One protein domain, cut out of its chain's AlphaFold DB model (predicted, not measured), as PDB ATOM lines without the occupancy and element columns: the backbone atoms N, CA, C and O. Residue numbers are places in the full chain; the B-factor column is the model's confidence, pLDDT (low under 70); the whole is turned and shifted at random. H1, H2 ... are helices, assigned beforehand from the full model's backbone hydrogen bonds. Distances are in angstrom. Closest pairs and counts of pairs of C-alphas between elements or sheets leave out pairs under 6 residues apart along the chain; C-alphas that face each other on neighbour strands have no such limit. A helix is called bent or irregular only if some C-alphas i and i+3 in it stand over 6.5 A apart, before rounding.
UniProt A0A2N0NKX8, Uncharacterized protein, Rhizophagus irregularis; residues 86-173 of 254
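AT A GLANCE: This is residues 86 to 173 of the 254 residues of an uncharacterized protein of Rhizophagus irregularis (UniProt A0A2N0NKX8). Helices H1 and H2 cross in a small body, and the long, bent H4 runs past it, with residues 159 to 173, of which 159 to 171 belong to H4, sticking out as an arm. Short H3 lies between H2 and H4. The 88 printed residues have four named helices, all helix, and are loose: radius of gyration of the C-alphas 16.0 A, spans 57 by 25 by 21 A.

IN THESE COORDINATES: Find C-alpha 87 at (185.139, 254.167, 175.966); H1 runs 27.7 A to residue 105. Next come H2, residues 111 to 125, 21.0 A, and H3, residues 129 to 133. H4, residues 135 to 171, one helix by its hydrogen bonds, is bent: C-alphas 144 and 147 are 6.6 A apart. Its arms are H4a, residues 135 to 144, and H4b, residues 147 to 171, 36.0 A, ending at (201.828, 216.149, 194.086).

HOW THE PARTS SIT: Look at Ile 98 and Leu 118, whose C-alphas, the closest of H1 and H2, are 6.2 A apart: H1 touches H2 with residues 98 to 102 alone, at a steep tilt of 63 degrees. Every O i to N i+4 pair is within hydrogen-bond range in H2, H3, H4a and H4b; in H1, 13 of 15.

THE WHOLE: The printed part has no cut, and its links are tight. Eight residues, among them 105 to 108, have pLDDT under 70.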
ATOM      1  N   THR A  86     186.980 256.415 179.919       75.69
ATOM      2  CA  THR A  86     187.194 256.309 178.470       75.69
ATOM      3  C   THR A  86     186.358 255.159 177.877       75.69
ATOM      4  O   THR A  86     186.156 254.135 178.541       75.69
ATOM      5  N   PRO A  87     185.915 255.238 176.605       72.31
ATOM      6  CA  PRO A  87     185.139 254.167 175.966       72.31
ATOM      7  C   PRO A  87     185.804 252.783 176.052       72.31
ATOM      8  O   PRO A  87     185.135 251.757 176.199       72.31
ATOM      9  N   ARG A  88     187.143 252.748 176.018       71.19
ATOM     10  CA  ARG A  88     187.943 251.530 176.197       71.19
ATOM     11  C   ARG A  88     187.856 250.989 177.625       71.19
ATOM     12  O   ARG A  88     187.686 249.783 177.792       71.19
ATOM     13  N   ALA A  89     187.946 251.855 178.631       69.94
ATOM     14  CA  ALA A  89     187.791 251.466 180.028       69.94
ATOM     15  C   ALA A  89     186.364 250.963 180.307       69.94
ATOM     16  O   ALA A  89     186.220 249.880 180.864       69.94
ATOM     17  N   LYS A  90     185.322 251.634 179.792       69.81
ATOM     18  CA  LYS A  90     183.927 251.152 179.882       69.81
ATOM     19  C   LYS A  90     183.759 249.755 179.272       69.81
ATOM     20  O   LYS A  90     183.156 248.876 179.889       69.81
ATOM     21  N   LYS A  91     184.350 249.507 178.094       71.31
ATOM     22  CA  LYS A  91     184.363 248.177 177.455       71.31
ATOM     23  C   LYS A  91     185.023 247.127 178.358       71.31
ATOM     24  O   LYS A  91     184.433 246.072 178.578       71.31
ATOM     25  N   ILE A  92     186.205 247.420 178.908       71.06
ATOM     26  CA  ILE A  92     186.942 246.516 179.810       71.06
ATOM     27  C   ILE A  92     186.139 246.218 181.081       71.06
ATOM     28  O   ILE A  92     186.004 245.051 181.447       71.06
ATOM     29  N   THR A  93     185.563 247.231 181.725       72.31
ATOM     30  CA  THR A  93     184.787 247.056 182.960       72.31
ATOM     31  C   THR A  93     183.551 246.191 182.730       72.31
ATOM     32  O   THR A  93     183.309 245.267 183.508       72.31
ATOM     33  N   ARG A  94     182.822 246.398 181.621       70.94
ATOM     34  CA  ARG A  94     181.699 245.525 181.234       70.94
ATOM     35  C   ARG A  94     182.164 244.082 181.071       70.94
ATOM     36  O   ARG A  94     181.621 243.186 181.707       70.94
ATOM     37  N   ILE A  95     183.231 243.852 180.305       70.06
ATOM     38  CA  ILE A  95     183.807 242.510 180.134       70.06
ATOM     39  C   ILE A  95     184.124 241.868 181.489       70.06
ATOM     40  O   ILE A  95     183.766 240.711 181.700       70.06
ATOM     41  N   ILE A  96     184.759 242.594 182.413       74.00
ATOM     42  CA  ILE A  96     185.077 242.086 183.755       74.00
ATOM     43  C   ILE A  96     183.797 241.713 184.514       74.00
ATOM     44  O   ILE A  96     183.728 240.620 185.076       74.00
ATOM     45  N   GLY A  97     182.781 242.580 184.501       75.19
ATOM     46  CA  GLY A  97     181.490 242.340 185.149       75.19
ATOM     47  C   GLY A  97     180.803 241.074 184.632       75.19
ATOM     48  O   GLY A  97     180.490 240.175 185.413       75.19
ATOM     49  N   ILE A  98     180.667 240.949 183.311       72.31
ATOM     50  CA  ILE A  98     180.081 239.766 182.663       72.31
ATOM     51  C   ILE A  98     180.899 238.512 182.961       72.31
ATOM     52  O   ILE A  98     180.343 237.470 183.295       72.31
ATOM     53  N   THR A  99     182.227 238.606 182.922       69.00
ATOM     54  CA  THR A  99     183.096 237.465 183.229       69.00
ATOM     55  C   THR A  99     182.865 236.953 184.647       69.00
ATOM     56  O   THR A  99     182.760 235.743 184.827       69.00
ATOM     57  N   LYS A 100     182.725 237.845 185.637       76.44
ATOM     58  CA  LYS A 100     182.428 237.466 187.029       76.44
ATOM     59  C   LYS A 100     181.080 236.759 187.167       76.44
ATOM     60  O   LYS A 100     180.960 235.858 187.988       76.44
ATOM     61  N   ILE A 101     180.076 237.155 186.382       74.31
ATOM     62  CA  ILE A 101     178.754 236.509 186.381       74.31
ATOM     63  C   ILE A 101     178.861 235.111 185.769       74.31
ATOM     64  O   ILE A 101     178.507 234.127 186.408       74.31
ATOM     65  N   ILE A 102     179.446 235.012 184.576       70.75
ATOM     66  CA  ILE A 102     179.571 233.750 183.837       70.75
ATOM     67  C   ILE A 102     180.476 232.751 184.571       70.75
ATOM     68  O   ILE A 102     180.245 231.548 184.524       70.75
ATOM     69  N   GLN A 103     181.499 233.228 185.287       69.56
ATOM     70  CA  GLN A 103     182.350 232.389 186.141       69.56
ATOM     71  C   GLN A 103     181.582 231.666 187.247       69.56
ATOM     72  O   GLN A 103     182.008 230.586 187.642       69.56
ATOM     73  N   LYS A 104     180.481 232.241 187.744       71.44
ATOM     74  CA  LYS A 104     179.671 231.613 188.795       71.44
ATOM     75  C   LYS A 104     178.773 230.504 188.255       71.44
ATOM     76  O   LYS A 104     178.437 229.601 189.009       71.44
ATOM     77  N   THR A 105     178.374 230.582 186.986       66.56
ATOM     78  CA  THR A 105     177.380 229.675 186.397       66.56
ATOM     79  C   THR A 105     178.005 228.571 185.550       66.56
ATOM     80  O   THR A 105     177.485 227.461 185.525       66.56
ATOM     81  N   THR A 106     179.122 228.831 184.863       67.69
ATOM     82  CA  THR A 106     179.720 227.855 183.938       67.69
ATOM     83  C   THR A 106     181.242 227.969 183.817       67.69
ATOM     84  O   THR A 106     181.844 229.046 183.681       67.69
ATOM     85  N   LEU A 107     181.897 226.802 183.810       64.31
ATOM     86  CA  LEU A 107     183.343 226.687 183.627       64.31
ATOM     87  C   LEU A 107     183.764 226.943 182.167       64.31
ATOM     88  O   LEU A 107     184.837 227.509 181.935       64.31
ATOM     89  N   TYR A 108     182.904 226.603 181.200       69.06
ATOM     90  CA  TYR A 108     183.140 226.736 179.759       69.06
ATOM     91  C   TYR A 108     181.852 227.154 179.028       69.06
ATOM     92  O   TYR A 108     181.171 226.303 178.460       69.06
ATOM     93  N   PRO A 109     181.497 228.449 179.015       70.62
ATOM     94  CA  PRO A 109     180.304 228.908 178.311       70.62
ATOM     95  C   PRO A 109     180.422 228.648 176.803       70.62
ATOM     96  O   PRO A 109     181.466 228.914 176.194       70.62
ATOM     97  N   THR A 110     179.339 228.167 176.194       82.75
ATOM     98  CA  THR A 110     179.177 228.192 174.736       82.75
ATOM     99  C   THR A 110     179.066 229.641 174.255       82.75
ATOM    100  O   THR A 110     178.852 230.564 175.045       82.75
ATOM    101  N   SER A 111     179.232 229.863 172.948       84.62
ATOM    102  CA  SER A 111     179.102 231.213 172.383       84.62
ATOM    103  C   SER A 111     177.712 231.804 172.636       84.62
ATOM    104  O   SER A 111     177.612 232.995 172.922       84.62
ATOM    105  N   ASP A 112     176.669 230.978 172.572       86.62
ATOM    106  CA  ASP A 112     175.280 231.408 172.748       86.62
ATOM    107  C   ASP A 112     174.976 231.728 174.210       86.62
ATOM    108  O   ASP A 112     174.461 232.801 174.502       86.62
ATOM    109  N   LEU A 113     175.422 230.882 175.145       83.75
ATOM    110  CA  LEU A 113     175.275 231.147 176.579       83.75
ATOM    111  C   LEU A 113     176.049 232.404 177.005       83.75
ATOM    112  O   LEU A 113     175.599 233.190 177.838       83.75
ATOM    113  N   PHE A 114     177.228 232.622 176.412       83.75
ATOM    114  CA  PHE A 114     177.989 233.850 176.623       83.75
ATOM    115  C   PHE A 114     177.233 235.080 176.103       83.75
ATOM    116  O   PHE A 114     177.242 236.119 176.763       83.75
ATOM    117  N   LYS A 115     176.577 234.962 174.943       88.00
ATOM    118  CA  LYS A 115     175.761 236.026 174.354       88.00
ATOM    119  C   LYS A 115     174.546 236.344 175.220       88.00
ATOM    120  O   LYS A 115     174.362 237.503 175.560       88.00
ATOM    121  N   GLU A 116     173.797 235.335 175.650       88.81
ATOM    122  CA  GLU A 116     172.612 235.490 176.499       88.81
ATOM    123  C   GLU A 116     172.940 236.214 177.812       88.81
ATOM    124  O   GLU A 116     172.310 237.211 178.165       88.81
ATOM    125  N   HIS A 117     173.988 235.781 178.519       84.81
ATOM    126  CA  HIS A 117     174.413 236.438 179.757       84.81
ATOM    127  C   HIS A 117     174.928 237.866 179.534       84.81
ATOM    128  O   HIS A 117     174.727 238.738 180.383       84.81
ATOM    129  N   LEU A 118     175.585 238.120 178.402       84.62
ATOM    130  CA  LEU A 118     176.032 239.453 178.012       84.62
ATOM    131  C   LEU A 118     174.846 240.380 177.705       84.62
ATOM    132  O   LEU A 118     174.837 241.524 178.156       84.62
ATOM    133  N   GLU A 119     173.847 239.888 176.978       88.62
ATOM    134  CA  GLU A 119     172.619 240.620 176.659       88.62
ATOM    135  C   GLU A 119     171.808 240.918 177.918       88.62
ATOM    136  O   GLU A 119     171.415 242.064 178.118       88.62
ATOM    137  N   ALA A 120     171.643 239.943 178.816       86.44
ATOM    138  CA  ALA A 120     170.973 240.140 180.100       86.44
ATOM    139  C   ALA A 120     171.691 241.186 180.967       86.44
ATOM    140  O   ALA A 120     171.056 242.050 181.573       86.44
ATOM    141  N   TYR A 121     173.027 241.154 181.003       83.62
ATOM    142  CA  TYR A 121     173.810 242.149 181.734       83.62
ATOM    143  C   TYR A 121     173.638 243.558 181.157       83.62
ATOM    144  O   TYR A 121     173.393 244.499 181.910       83.62
ATOM    145  N   ILE A 122     173.728 243.703 179.830       81.88
ATOM    146  CA  ILE A 122     173.551 244.995 179.151       81.88
ATOM    147  C   ILE A 122     172.110 245.490 179.272       81.88
ATOM    148  O   ILE A 122     171.902 246.682 179.457       81.88
ATOM    149  N   GLY A 123     171.120 244.599 179.203       83.12
ATOM    150  CA  GLY A 123     169.713 244.942 179.393       83.12
ATOM    151  C   GLY A 123     169.432 245.495 180.791       83.12
ATOM    152  O   GLY A 123     168.626 246.413 180.930       83.12
ATOM    153  N   ASN A 124     170.145 244.989 181.802       82.62
ATOM    154  CA  ASN A 124     170.053 245.477 183.175       82.62
ATOM    155  C   ASN A 124     170.811 246.794 183.399       82.62
ATOM    156  O   ASN A 124     170.313 247.639 184.136       82.62
ATOM    157  N   SER A 125     171.994 246.980 182.798       76.62
ATOM    158  CA  SER A 125     172.783 248.211 182.980       76.62
ATOM    159  C   SER A 125     172.290 249.367 182.108       76.62
ATOM    160  O   SER A 125     172.251 250.510 182.539       76.62
ATOM    161  N   SER A 126     171.900 249.071 180.868       79.81
ATOM    162  CA  SER A 126     171.601 250.055 179.828       79.81
ATOM    163  C   SER A 126     170.333 249.636 179.069       79.81
ATOM    164  O   SER A 126     170.383 249.146 177.935       79.81
ATOM    165  N   LYS A 127     169.176 249.803 179.721       85.25
ATOM    166  CA  LYS A 127     167.873 249.347 179.216       85.25
ATOM    167  C   LYS A 127     167.580 249.891 177.812       85.25
ATOM    168  O   LYS A 127     167.720 251.082 177.551       85.25
ATOM    169  N   GLY A 128     167.186 249.002 176.900       83.38
ATOM    170  CA  GLY A 128     166.878 249.341 175.505       83.38
ATOM    171  C   GLY A 128     168.096 249.604 174.611       83.38
ATOM    172  O   GLY A 128     167.920 249.870 173.428       83.38
ATOM    173  N   TYR A 129     169.338 249.500 175.108       86.00
ATOM    174  CA  TYR A 129     170.535 249.748 174.290       86.00
ATOM    175  C   TYR A 129     170.595 248.871 173.033       86.00
ATOM    176  O   TYR A 129     170.886 249.371 171.947       86.00
ATOM    177  N   ILE A 130     170.332 247.569 173.183       86.44
ATOM    178  CA  ILE A 130     170.391 246.593 172.086       86.44
ATOM    179  C   ILE A 130     169.311 246.897 171.042       86.44
ATOM    180  O   ILE A 130     169.603 246.894 169.846       86.44
ATOM    181  N   ASP A 131     168.102 247.230 171.494       89.12
ATOM    182  CA  ASP A 131     166.986 247.589 170.618       89.12
ATOM    183  C   ASP A 131     167.273 248.896 169.866       89.12
ATOM    184  O   ASP A 131     167.097 248.957 168.650       89.12
ATOM    185  N   ASN A 132     167.833 249.899 170.554       89.50
ATOM    186  CA  ASN A 132     168.180 251.203 169.983       89.50
ATOM    187  C   ASN A 132     169.226 251.113 168.864       89.50
ATOM    188  O   ASN A 132     169.153 251.854 167.884       89.50
ATOM    189  N   ILE A 133     170.218 250.224 168.990       89.44
ATOM    190  CA  ILE A 133     171.211 250.008 167.924       89.44
ATOM    191  C   ILE A 133     170.725 249.016 166.858       89.44
ATOM    192  O   ILE A 133     171.311 248.944 165.777       89.44
ATOM    193  N   GLY A 134     169.669 248.258 167.149       91.69
ATOM    194  CA  GLY A 134     169.118 247.214 166.301       91.69
ATOM    195  C   GLY A 134     169.900 245.898 166.358       91.69
ATOM    196  O   GLY A 134     171.137 245.863 166.358       91.69
ATOM    197  N   LYS A 135     169.156 244.784 166.311       90.12
ATOM    198  CA  LYS A 135     169.677 243.409 166.430       90.12
ATOM    199  C   LYS A 135     170.841 243.108 165.481       90.12
ATOM    200  O   LYS A 135     171.848 242.559 165.906       90.12
ATOM    201  N   HIS A 136     170.755 243.534 164.220       93.25
ATOM    202  CA  HIS A 136     171.820 243.298 163.237       93.25
ATOM    203  C   HIS A 136     173.149 243.971 163.626       93.25
ATOM    204  O   HIS A 136     174.219 243.371 163.509       93.25
ATOM    205  N   ARG A 137     173.108 245.222 164.109       91.88
ATOM    206  CA  ARG A 137     174.325 245.928 164.544       91.88
ATOM    207  C   ARG A 137     174.871 245.334 165.835       91.88
ATOM    208  O   ARG A 137     176.088 245.246 165.992       91.88
ATOM    209  N   TRP A 138     173.981 244.925 166.737       91.44
ATOM    210  CA  TRP A 138     174.364 244.210 167.945       91.44
ATOM    211  C   TRP A 138     175.082 242.897 167.623       91.44
ATOM    212  O   TRP A 138     176.184 242.688 168.122       91.44
ATOM    213  N   ASP A 139     174.529 242.069 166.737       92.38
ATOM    214  CA  ASP A 139     175.137 240.801 166.327       92.38
ATOM    215  C   ASP A 139     176.531 241.024 165.733       92.38
ATOM    216  O   ASP A 139     177.507 240.412 166.176       92.38
ATOM    217  N   ALA A 140     176.668 241.973 164.801       92.88
ATOM    218  CA  ALA A 140     177.964 242.328 164.224       92.88
ATOM    219  C   ALA A 140     178.980 242.748 165.303       92.88
ATOM    220  O   ALA A 140     180.140 242.326 165.281       92.88
ATOM    221  N   LYS A 141     178.541 243.537 166.290       89.19
ATOM    222  CA  LYS A 141     179.372 243.960 167.423       89.19
ATOM    223  C   LYS A 141     179.721 242.791 168.343       89.19
ATOM    224  O   LYS A 141     180.862 242.679 168.775       89.19
ATOM    225  N   PHE A 142     178.785 241.891 168.621       90.19
ATOM    226  CA  PHE A 142     179.026 240.701 169.431       90.19
ATOM    227  C   PHE A 142     180.142 239.835 168.837       90.19
ATOM    228  O   PHE A 142     181.130 239.537 169.517       90.19
ATOM    229  N   TYR A 143     180.014 239.473 167.558       91.25
ATOM    230  CA  TYR A 143     180.962 238.577 166.898       91.25
ATOM    231  C   TYR A 143     182.344 239.210 166.690       91.25
ATOM    232  O   TYR A 143     183.347 238.500 166.775       91.25
ATOM    233  N   SER A 144     182.416 240.525 166.460       88.81
ATOM    234  CA  SER A 144     183.686 241.240 166.258       88.81
ATOM    235  C   SER A 144     184.400 241.593 167.565       88.81
ATOM    236  O   SER A 144     185.601 241.365 167.684       88.81
ATOM    237  N   ASP A 145     183.679 242.111 168.562       84.06
ATOM    238  CA  ASP A 145     184.287 242.699 169.755       84.06
ATOM    239  C   ASP A 145     184.287 241.783 170.975       84.06
ATOM    240  O   ASP A 145     185.228 241.829 171.768       84.06
ATOM    241  N   TYR A 146     183.234 240.988 171.170       83.12
ATOM    242  CA  TYR A 146     183.015 240.268 172.427       83.12
ATOM    243  C   TYR A 146     183.367 238.784 172.323       83.12
ATOM    244  O   TYR A 146     183.998 238.232 173.230       83.12
ATOM    245  N   LEU A 147     183.051 238.135 171.200       86.69
ATOM    246  CA  LEU A 147     183.370 236.723 170.996       86.69
ATOM    247  C   LEU A 147     184.883 236.412 171.069       86.69
ATOM    248  O   LEU A 147     185.249 235.418 171.708       86.69
ATOM    249  N   PRO A 148     185.801 237.224 170.503       86.56
ATOM    250  CA  PRO A 148     187.238 236.981 170.657       86.56
ATOM    251  C   PRO A 148     187.696 237.000 172.120       86.56
ATOM    252  O   PRO A 148     188.608 236.268 172.511       86.56
ATOM    253  N   ILE A 149     187.033 237.799 172.955       80.00
ATOM    254  CA  ILE A 149     187.336 237.924 174.379       80.00
ATOM    255  C   ILE A 149     186.879 236.670 175.118       80.00
ATOM    256  O   ILE A 149     187.663 236.102 175.877       80.00
ATOM    257  N   ALA A 150     185.675 236.171 174.828       78.62
ATOM    258  CA  ALA A 150     185.202 234.884 175.338       78.62
ATOM    259  C   ALA A 150     186.160 233.736 174.981       78.62
ATOM    260  O   ALA A 150     186.548 232.948 175.847       78.62
ATOM    261  N   LYS A 151     186.635 233.690 173.729       84.38
ATOM    262  CA  LYS A 151     187.642 232.711 173.286       84.38
ATOM    263  C   LYS A 151     188.952 232.839 174.071       84.38
ATOM    264  O   LYS A 151     189.480 231.833 174.544       84.38
ATOM    265  N   LYS A 152     189.453 234.063 174.275       83.25
ATOM    266  CA  LYS A 152     190.671 234.324 175.064       83.25
ATOM    267  C   LYS A 152     190.511 233.904 176.526       83.25
ATOM    268  O   LYS A 152     191.434 233.328 177.100       83.25
ATOM    269  N   MET A 153     189.343 234.143 177.118       78.25
ATOM    270  CA  MET A 153     189.019 233.680 178.469       78.25
ATOM    271  C   MET A 153     189.020 232.158 178.557       78.25
ATOM    272  O   MET A 153     189.676 231.604 179.438       78.25
ATOM    273  N   ARG A 154     188.357 231.477 177.616       81.69
ATOM    274  CA  ARG A 154     188.350 230.012 177.535       81.69
ATOM    275  C   ARG A 154     189.765 229.448 177.425       81.69
ATOM    276  O   ARG A 154     190.101 228.511 178.140       81.69
ATOM    277  N   HIS A 155     190.605 230.045 176.582       84.62
ATOM    278  CA  HIS A 155     191.995 229.624 176.415       84.62
ATOM    279  C   HIS A 155     192.820 229.785 177.702       84.62
ATOM    280  O   HIS A 155     193.523 228.857 178.106       84.62
ATOM    281  N   ARG A 156     192.697 230.930 178.391       81.88
ATOM    282  CA  ARG A 156     193.369 231.155 179.684       81.88
ATOM    283  C   ARG A 156     192.911 230.157 180.744       81.88
ATOM    284  O   ARG A 156     193.749 229.609 181.449       81.88
ATOM    285  N   ARG A 157     191.605 229.876 180.822       80.69
ATOM    286  CA  ARG A 157     191.064 228.847 181.724       80.69
ATOM    287  C   ARG A 157     191.604 227.461 181.392       80.69
ATOM    288  O   ARG A 157     192.014 226.753 182.296       80.69
ATOM    289  N   GLY A 158     191.640 227.091 180.112       83.62
ATOM    290  CA  GLY A 158     192.204 225.814 179.676       83.62
ATOM    291  C   GLY A 158     193.686 225.674 180.035       83.62
ATOM    292  O   GLY A 158     194.107 224.606 180.463       83.62
ATOM    293  N   SER A 159     194.451 226.764 179.924       85.75
ATOM    294  CA  SER A 159     195.860 226.803 180.338       85.75
ATOM    295  C   SER A 159     195.997 226.618 181.852       85.75
ATOM    296  O   SER A 159     196.684 225.704 182.285       85.75
ATOM    297  N   LEU A 160     195.236 227.374 182.651       80.62
ATOM    298  CA  LEU A 160     195.223 227.217 184.108       80.62
ATOM    299  C   LEU A 160     194.795 225.803 184.536       80.62
ATOM    300  O   LEU A 160     195.403 225.212 185.418       80.62
ATOM    301  N   ALA A 161     193.770 225.233 183.901       81.75
ATOM    302  CA  ALA A 161     193.315 223.875 184.186       81.75
ATOM    303  C   ALA A 161     194.386 222.827 183.848       81.75
ATOM    304  O   ALA A 161     194.515 221.831 184.559       81.75
ATOM    305  N   LYS A 162     195.163 223.049 182.780       84.50
ATOM    306  CA  LYS A 162     196.324 222.220 182.449       84.50
ATOM    307  C   LYS A 162     197.393 222.331 183.537       84.50
ATOM    308  O   LYS A 162     197.853 221.297 184.003       84.50
ATOM    309  N   ASP A 163     197.720 223.542 183.979       82.69
ATOM    310  CA  ASP A 163     198.731 223.772 185.018       82.69
ATOM    311  C   ASP A 163     198.322 223.137 186.355       82.69
ATOM    312  O   ASP A 163     199.117 222.422 186.964       82.69
ATOM    313  N   ILE A 164     197.058 223.304 186.767       80.06
ATOM    314  CA  ILE A 164     196.488 222.647 187.955       80.06
ATOM    315  C   ILE A 164     196.571 221.126 187.817       80.06
ATOM    316  O   ILE A 164     197.002 220.448 188.746       80.06
ATOM    317  N   ARG A 165     196.189 220.571 186.661       81.44
ATOM    318  CA  ARG A 165     196.247 219.123 186.423       81.44
ATOM    319  C   ARG A 165     197.678 218.597 186.515       81.44
ATOM    320  O   ARG A 165     197.905 217.593 187.181       81.44
ATOM    321  N   SER A 166     198.635 219.269 185.881       82.44
ATOM    322  CA  SER A 166     200.041 218.869 185.934       82.44
ATOM    323  C   SER A 166     200.621 219.010 187.345       82.44
ATOM    324  O   SER A 166     201.417 218.167 187.751       82.44
ATOM    325  N   ALA A 167     200.213 220.022 188.119       80.44
ATOM    326  CA  ALA A 167     200.583 220.140 189.528       80.44
ATOM    327  C   ALA A 167     200.012 218.979 190.357       80.44
ATOM    328  O   ALA A 167     200.760 218.325 191.072       80.44
ATOM    329  N   LEU A 168     198.726 218.656 190.195       78.62
ATOM    330  CA  LEU A 168     198.091 217.531 190.888       78.62
ATOM    331  C   LEU A 168     198.753 216.193 190.556       78.62
ATOM    332  O   LEU A 168     198.960 215.385 191.452       78.62
ATOM    333  N   PHE A 169     199.110 215.950 189.294       82.31
ATOM    334  CA  PHE A 169     199.809 214.718 188.928       82.31
ATOM    335  C   PHE A 169     201.182 214.601 189.586       82.31
ATOM    336  O   PHE A 169     201.544 213.504 190.001       82.31
ATOM    337  N   LYS A 170     201.906 215.713 189.748       82.50
ATOM    338  CA  LYS A 170     203.168 215.730 190.498       82.50
ATOM    339  C   LYS A 170     202.934 215.434 191.978       82.50
ATOM    340  O   LYS A 170     203.432 214.433 192.464       82.50
ATOM    341  N   VAL A 171     202.099 216.238 192.638       79.25
ATOM    342  CA  VAL A 171     201.828 216.149 194.086       79.25
ATOM    343  C   VAL A 171     201.254 214.780 194.477       79.25
ATOM    344  O   VAL A 171     201.571 214.247 195.531       79.25
ATOM    345  N   CYS A 172     200.419 214.180 193.628       75.31
ATOM    346  CA  CYS A 172     199.831 212.864 193.885       75.31
ATOM    347  C   CYS A 172     200.687 211.688 193.371       75.31
ATOM    348  O   CYS A 172     200.213 210.550 193.430       75.31
ATOM    349  N   ASN A 173     201.871 211.947 192.802       80.94
ATOM    350  CA  ASN A 173     202.741 210.963 192.145       80.94
ATOM    351  C   ASN A 173     202.004 210.062 191.124       80.94
ATOM    352  O   ASN A 173     202.180 208.842 191.061       80.94
TER     353      ASN A 173